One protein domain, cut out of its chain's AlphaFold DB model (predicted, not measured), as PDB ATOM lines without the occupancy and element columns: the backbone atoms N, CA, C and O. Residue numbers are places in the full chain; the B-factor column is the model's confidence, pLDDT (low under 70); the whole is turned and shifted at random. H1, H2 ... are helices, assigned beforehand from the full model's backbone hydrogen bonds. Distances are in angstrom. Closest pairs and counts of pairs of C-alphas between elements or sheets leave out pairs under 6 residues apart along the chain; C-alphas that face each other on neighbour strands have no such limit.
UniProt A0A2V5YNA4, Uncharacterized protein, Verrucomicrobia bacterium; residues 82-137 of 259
ATOM      1  N   TRP A  82      83.587 106.204 152.118       63.84
ATOM      2  CA  TRP A  82      84.390 107.423 152.277       63.84
ATOM      3  C   TRP A  82      85.675 107.132 153.081       63.84
ATOM      4  O   TRP A  82      85.636 106.970 154.295       63.84
ATOM      5  N   ASP A  83      86.827 107.057 152.397       68.44
ATOM      6  CA  ASP A  83      88.149 106.757 152.987       68.44
ATOM      7  C   ASP A  83      88.969 108.042 153.244       68.44
ATOM      8  O   ASP A  83      89.039 108.936 152.405       68.44
ATOM      9  N   SER A  84      89.685 108.093 154.369       69.56
ATOM     10  CA  SER A  84      90.737 109.067 154.709       69.56
ATOM     11  C   SER A  84      91.789 109.317 153.607       69.56
ATOM     12  O   SER A  84      92.287 110.439 153.462       69.56
ATOM     13  N   LYS A  85      92.095 108.313 152.767       72.50
ATOM     14  CA  LYS A  85      93.020 108.436 151.615       72.50
ATOM     15  C   LYS A  85      92.562 109.465 150.581       72.50
ATOM     16  O   LYS A  85      93.366 109.965 149.788       72.50
ATOM     17  N   PHE A  86      91.275 109.792 150.595       73.38
ATOM     18  CA  PHE A  86      90.660 110.787 149.737       73.38
ATOM     19  C   PHE A  86      91.258 112.178 149.922       73.38
ATOM     20  O   PHE A  86      91.764 112.764 148.963       73.38
ATOM     21  N   PHE A  87      91.288 112.674 151.159       74.31
ATOM     22  CA  PHE A  87      91.824 114.000 151.459       74.31
ATOM     23  C   PHE A  87      93.326 114.079 151.179       74.31
ATOM     24  O   PHE A  87      93.798 115.070 150.623       74.31
ATOM     25  N   ALA A  88      94.066 113.002 151.465       74.88
ATOM     26  CA  ALA A  88      95.485 112.907 151.132       74.88
ATOM     27  C   ALA A  88      95.731 112.997 149.615       74.88
ATOM     28  O   ALA A  88      96.651 113.687 149.171       74.88
ATOM     29  N   THR A  89      94.889 112.340 148.810       78.19
ATOM     30  CA  THR A  89      94.997 112.369 147.346       78.19
ATOM     31  C   THR A  89      94.639 113.746 146.789       78.19
ATOM     32  O   THR A  89      95.367 114.249 145.938       78.19
ATOM     33  N   ILE A  90      93.579 114.390 147.290       79.38
ATOM     34  CA  ILE A  90      93.188 115.748 146.873       79.38
ATOM     35  C   ILE A  90      94.271 116.764 147.235       79.38
ATOM     36  O   ILE A  90      94.668 117.558 146.384       79.38
ATOM     37  N   GLY A  91      94.801 116.710 148.459       80.69
ATOM     38  CA  GLY A  91      95.903 117.575 148.876       80.69
ATOM     39  C   GLY A  91      97.136 117.399 147.986       80.69
ATOM     40  O   GLY A  91      97.714 118.381 147.523       80.69
ATOM     41  N   LEU A  92      97.506 116.154 147.662       80.19
ATOM     42  CA  LEU A  92      98.627 115.892 146.755       80.19
ATOM     43  C   LEU A  92      98.341 116.376 145.324       80.19
ATOM     44  O   LEU A  92      99.246 116.901 144.678       80.19
ATOM     45  N   LEU A  93      97.104 116.232 144.841       80.88
ATOM     46  CA  LEU A  93      96.688 116.674 143.510       80.88
ATOM     47  C   LEU A  93      96.775 118.201 143.366       80.88
ATOM     48  O   LEU A  93      97.258 118.682 142.345       80.88
ATOM     49  N   LEU A  94      96.345 118.945 144.391       81.19
ATOM     50  CA  LEU A  94      96.370 120.411 144.397       81.19
ATOM     51  C   LEU A  94      97.789 120.971 144.534       81.19
ATOM     52  O   LEU A  94      98.118 121.964 143.891       81.19
ATOM     53  N   VAL A  95      98.640 120.344 145.353       86.31
ATOM     54  CA  VAL A  95      99.983 120.874 145.641       86.31
ATOM     55  C   VAL A  95     101.030 120.369 144.637       86.31
ATOM     56  O   VAL A  95     101.925 121.123 144.264       86.31
ATOM     57  N   ARG A  96     100.971 119.096 144.205       85.12
ATOM     58  CA  ARG A  96     101.980 118.458 143.324       85.12
ATOM     59  C   ARG A  96     101.382 117.350 142.432       85.12
ATOM     60  O   ARG A  96     101.652 116.167 142.672       85.12
ATOM     61  N   PRO A  97     100.671 117.691 141.341       81.38
ATOM     62  CA  PRO A  97     100.009 116.704 140.481       81.38
ATOM     63  C   PRO A  97     100.990 115.719 139.823       81.38
ATOM     64  O   PRO A  97     100.716 114.524 139.749       81.38
ATOM     65  N   TRP A  98     102.181 116.185 139.432       82.25
ATOM     66  CA  TRP A  98     103.222 115.349 138.812       82.25
ATOM     67  C   TRP A  98     103.630 114.152 139.691       82.25
ATOM     68  O   TRP A  98     103.839 113.042 139.196       82.25
ATOM     69  N   LYS A  99     103.708 114.357 141.011       84.00
ATOM     70  CA  LYS A  99     104.149 113.332 141.962       84.00
ATOM     71  C   LYS A  99     103.127 112.200 142.094       84.00
ATOM     72  O   LYS A  99     103.519 111.064 142.367       84.00
ATOM     73  N   LEU A 100     101.841 112.506 141.906       81.81
ATOM     74  CA  LEU A 100     100.767 111.517 141.892       81.81
ATOM     75  C   LEU A 100     100.884 110.631 140.648       81.81
ATOM     76  O   LEU A 100     100.938 109.408 140.765       81.81
ATOM     77  N   THR A 101     100.990 111.249 139.469       81.81
ATOM     78  CA  THR A 101     101.075 110.531 138.192       81.81
ATOM     79  C   THR A 101     102.310 109.637 138.129       81.81
ATOM     80  O   THR A 101     102.188 108.469 137.768       81.81
ATOM     81  N   ASN A 102     103.478 110.128 138.554       84.94
ATOM     82  CA  ASN A 102     104.703 109.325 138.551       84.94
ATOM     83  C   ASN A 102     104.615 108.107 139.475       84.94
ATOM     84  O   ASN A 102     105.041 107.023 139.093       84.94
ATOM     85  N   GLN A 103     104.040 108.249 140.671       82.00
ATOM     86  CA  GLN A 103     103.883 107.109 141.578       82.00
ATOM     87  C   GLN A 103     102.827 106.114 141.095       82.00
ATOM     88  O   GLN A 103     102.989 104.912 141.292       82.00
ATOM     89  N   PHE A 104     101.777 106.599 140.427       82.00
ATOM     90  CA  PHE A 104     100.782 105.729 139.809       82.00
ATOM     91  C   PHE A 104     101.385 104.910 138.659       82.00
ATOM     92  O   PHE A 104     101.162 103.704 138.584       82.00
ATOM     93  N   LEU A 105     102.199 105.541 137.804       80.81
ATOM     94  CA  LEU A 105     102.933 104.864 136.729       80.81
ATOM     95  C   LEU A 105     103.991 103.891 137.262       80.81
ATOM     96  O   LEU A 105     104.214 102.850 136.654       80.81
ATOM     97  N   ALA A 106     104.589 104.192 138.416       82.25
ATOM     98  CA  ALA A 106     105.514 103.301 139.113       82.25
ATOM     99  C   ALA A 106     104.828 102.094 139.792       82.25
ATOM    100  O   ALA A 106     105.514 101.276 140.389       82.25
ATOM    101  N   GLY A 107     103.495 101.961 139.716       75.62
ATOM    102  CA  GLY A 107     102.768 100.796 140.238       75.62
ATOM    103  C   GLY A 107     102.293 100.917 141.692       75.62
ATOM    104  O   GLY A 107     101.620 100.012 142.196       75.62
ATOM    105  N   HIS A 108     102.544 102.050 142.359       79.00
ATOM    106  CA  HIS A 108     102.102 102.311 143.731       79.00
ATOM    107  C   HIS A 108     100.632 102.772 143.766       79.00
ATOM    108  O   HIS A 108     100.348 103.968 143.839       79.00
ATOM    109  N   ARG A 109      99.675 101.833 143.709       77.12
ATOM    110  CA  ARG A 109      98.235 102.142 143.531       77.12
ATOM    111  C   ARG A 109      97.410 102.133 144.828       77.12
ATOM    112  O   ARG A 109      96.388 102.800 144.887       77.12
ATOM    113  N   VAL A 110      97.862 101.449 145.886       69.38
ATOM    114  CA  VAL A 110      97.118 101.302 147.169       69.38
ATOM    115  C   VAL A 110      96.852 102.624 147.886       69.38
ATOM    116  O   VAL A 110      95.849 102.781 148.582       69.38
ATOM    117  N   ARG A 111      97.794 103.564 147.777       69.25
ATOM    118  CA  ARG A 111      97.772 104.811 148.551       69.25
ATOM    119  C   ARG A 111      96.878 105.885 147.920       69.25
ATOM    120  O   ARG A 111      96.588 106.873 148.583       69.25
ATOM    121  N   TYR A 112      96.441 105.692 146.675       72.06
ATOM    122  CA  TYR A 112      95.717 106.699 145.904       72.06
ATOM    123  C   TYR A 112      94.295 106.262 145.585       72.06
ATOM    124  O   TYR A 112      94.014 105.083 145.384       72.06
ATOM    125  N   VAL A 113      93.390 107.237 145.529       73.38
ATOM    126  CA  VAL A 113      91.994 107.010 145.138       73.38
ATOM    127  C   VAL A 113      91.916 106.538 143.685       73.38
ATOM    128  O   VAL A 113      92.674 106.995 142.827       73.38
ATOM    129  N   HIS A 114      90.960 105.652 143.395       76.00
ATOM    130  CA  HIS A 114      90.717 105.161 142.043       76.00
ATOM    131  C   HIS A 114      90.432 106.329 141.064       76.00
ATOM    132  O   HIS A 114      89.593 107.181 141.376       76.00
ATOM    133  N   PRO A 115      91.050 106.372 139.862       75.56
ATOM    134  CA  PRO A 115      90.942 107.509 138.934       75.56
ATOM    135  C   PRO A 115      89.502 107.918 138.595       75.56
ATOM    136  O   PRO A 115      89.190 109.099 138.460       75.56
ATOM    137  N   LEU A 116      88.602 106.937 138.504       74.69
ATOM    138  CA  LEU A 116      87.190 107.169 138.205       74.69
ATOM    139  C   LEU A 116      86.460 107.929 139.326       74.69
ATOM    140  O   LEU A 116      85.679 108.832 139.038       74.69
ATOM    141  N   ARG A 117      86.752 107.626 140.600       77.31
ATOM    142  CA  ARG A 117      86.181 108.363 141.742       77.31
ATOM    143  C   ARG A 117      86.680 109.804 141.773       77.31
ATOM    144  O   ARG A 117      85.890 110.713 142.010       77.31
ATOM    145  N   LEU A 118      87.962 110.011 141.461       79.06
ATOM    146  CA  LEU A 118      88.549 111.346 141.344       79.06
ATOM    147  C   LEU A 118      87.837 112.178 140.262       79.06
ATOM    148  O   LEU A 118      87.502 113.331 140.506       79.06
ATOM    149  N   TYR A 119      87.555 111.582 139.097       83.00
ATOM    150  CA  TYR A 119      86.837 112.248 138.006       83.00
ATOM    151  C   TYR A 119      85.396 112.624 138.379       83.00
ATOM    152  O   TYR A 119      84.973 113.757 138.139       83.00
ATOM    153  N   LEU A 120      84.640 111.694 138.977       82.81
ATOM    154  CA  LEU A 120      83.254 111.947 139.385       82.81
ATOM    155  C   LEU A 120      83.181 113.074 140.417       82.81
ATOM    156  O   LEU A 120      82.380 113.994 140.268       82.81
ATOM    157  N   LEU A 121      84.065 113.050 141.416       78.44
ATOM    158  CA  LEU A 121      84.152 114.124 142.396       78.44
ATOM    159  C   LEU A 121      84.544 115.453 141.750       78.44
ATOM    160  O   LEU A 121      83.899 116.460 142.013       78.44
ATOM    161  N   ALA A 122      85.586 115.469 140.913       84.12
ATOM    162  CA  ALA A 122      86.021 116.684 140.233       84.12
ATOM    163  C   ALA A 122      84.890 117.281 139.389       84.12
ATOM    164  O   ALA A 122      84.728 118.495 139.372       84.12
ATOM    165  N   SER A 123      84.068 116.437 138.761       88.25
ATOM    166  CA  SER A 123      82.876 116.867 138.027       88.25
ATOM    167  C   SER A 123      81.848 117.504 138.960       88.25
ATOM    168  O   SER A 123      81.399 118.614 138.697       88.25
ATOM    169  N   ILE A 124      81.511 116.848 140.077       87.00
ATOM    170  CA  ILE A 124      80.585 117.401 141.078       87.00
ATOM    171  C   ILE A 124      81.117 118.744 141.589       87.00
ATOM    172  O   ILE A 124      80.425 119.752 141.481       87.00
ATOM    173  N   LEU A 125      82.362 118.796 142.063       85.88
ATOM    174  CA  LEU A 125      82.997 120.024 142.542       85.88
ATOM    175  C   LEU A 125      83.038 121.110 141.470       85.88
ATOM    176  O   LEU A 125      82.787 122.264 141.787       85.88
ATOM    177  N   PHE A 126      83.299 120.760 140.212       89.00
ATOM    178  CA  PHE A 126      83.266 121.701 139.099       89.00
ATOM    179  C   PHE A 126      81.867 122.285 138.898       89.00
ATOM    180  O   PHE A 126      81.740 123.497 138.777       89.00
ATOM    181  N   PHE A 127      80.812 121.466 138.911       90.38
ATOM    182  CA  PHE A 127      79.441 121.967 138.788       90.38
ATOM    183  C   PHE A 127      79.022 122.810 139.990       90.38
ATOM    184  O   PHE A 127      78.381 123.842 139.807       90.38
ATOM    185  N   PHE A 128      79.413 122.423 141.205       88.69
ATOM    186  CA  PHE A 128      79.178 123.221 142.407       88.69
ATOM    187  C   PHE A 128      79.930 124.553 142.346       88.69
ATOM    188  O   PHE A 128      79.321 125.598 142.551       88.69
ATOM    189  N   ALA A 129      81.217 124.536 141.999       87.12
ATOM    190  CA  ALA A 129      82.043 125.729 141.849       87.12
ATOM    191  C   ALA A 129      81.563 126.618 140.699       87.12
ATOM    192  O   ALA A 129      81.582 127.832 140.832       87.12
ATOM    193  N   ALA A 130      81.080 126.049 139.595       86.44
ATOM    194  CA  ALA A 130      80.474 126.806 138.509       86.44
ATOM    195  C   ALA A 130      79.142 127.419 138.955       86.44
ATOM    196  O   ALA A 130      78.918 128.599 138.736       86.44
ATOM    197  N   ASN A 131      78.271 126.667 139.631       86.62
ATOM    198  CA  ASN A 131      76.981 127.184 140.085       86.62
ATOM    199  C   ASN A 131      77.147 128.288 141.141       86.62
ATOM    200  O   ASN A 131      76.544 129.350 141.017       86.62
ATOM    201  N   TYR A 132      77.992 128.067 142.150       82.44
ATOM    202  CA  TYR A 132      78.288 129.060 143.185       82.44
ATOM    203  C   TYR A 132      79.170 130.195 142.670       82.44
ATOM    204  O   TYR A 132      78.961 131.343 143.044       82.44
ATOM    205  N   GLY A 133      80.123 129.906 141.789       79.12
ATOM    206  CA  GLY A 133      80.983 130.890 141.139       79.12
ATOM    207  C   GLY A 133      80.197 131.818 140.222       79.12
ATOM    208  O   GLY A 133      80.396 133.015 140.282       79.12
ATOM    209  N   ILE A 134      79.237 131.306 139.448       66.38
ATOM    210  CA  ILE A 134      78.334 132.125 138.620       66.38
ATOM    211  C   ILE A 134      77.338 132.908 139.489       66.38
ATOM    212  O   ILE A 134      76.937 134.003 139.116       66.38
ATOM    213  N   LYS A 135      76.940 132.383 140.654       64.00
ATOM    214  CA  LYS A 135      76.078 133.111 141.603       64.00
ATOM    215  C   LYS A 135      76.814 134.198 142.394       64.00
ATOM    216  O   LYS A 135      76.199 135.195 142.741       64.00
ATOM    217  N   SER A 136      78.098 134.004 142.699       63.94
ATOM    218  CA  SER A 136      78.929 134.949 143.469       63.94
ATOM    219  C   SER A 136      79.665 135.947 142.578       63.94
ATOM    220  O   SER A 136      79.805 137.114 142.937       63.94
ATOM    221  N   ALA A 137      80.072 135.529 141.381       60.06
ATOM    222  CA  ALA A 137      80.415 136.435 140.308       60.06
ATOM    223  C   ALA A 137      79.107 136.970 139.728       60.06
ATOM    224  O   ALA A 137      78.580 136.447 138.748       60.06
TER     225      ALA A 137
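What this domain is: This is residues 82 to 137 of the 259 residues of an uncharacterized protein of Verrucomicrobia bacterium (UniProt A0A2V5YNA4). A long, unbent helix, H3, sticks out like an arm from a small compact body; its far part, together with the last printed residue, is the free stretch 123 to 137. In the body, H1 and H2 make a V joined by a tight link, and residues 106 to 114 lead from the end of H2 to the start of H3. The printed part has 56 residues with three named helices in the order H1, H2, H3 and no named strand; the class is all helix. The whole is loose, with a radius of gyration of the C-alphas of 13.3 A, and elongated, spanning 42 by 23 by 17 A.

How they stand to each other: H3, residues 115 to 136, touches no helix. H1, residues 85 to 95, and H3 are near each other, with 6 pairs of C-alphas within 10 A but no pair within 8 A. H2, residues 97 to 105, and H3 are apart. H1 and H2 touch; their closest C-alphas are those of Leu 93 and Leu 100, 6.8 A apart. Their lines stand at a steep tilt of 54 degrees, and they run opposite ways. In H1, H2 and H3 every O i to N i+4 pair is within hydrogen-bond range.

Where its parts are: H3 measures 30.3 A from C-alpha 115 at (90.942, 107.509, 138.934) to C-alpha 136 at (78.929, 134.949, 143.469). H1 measures 15.5 A and begins at C-alpha 85, (93.020, 108.436, 151.615). H2 measures 12.8 A.

The domain as a whole: The two C-alphas farthest apart are those of Gly 107 and Ala 137, at 42.1 A. Without residues 123 to 137, the body spans 25 by 20 by 17 A. The printed part has no cut. The link from H1 to H2 is tight, and that from H2 to H3 is short. The mean pLDDT of the printed part is 78.6; residues 82 to 84, 110 to 111 and 134 to 137 are under 70.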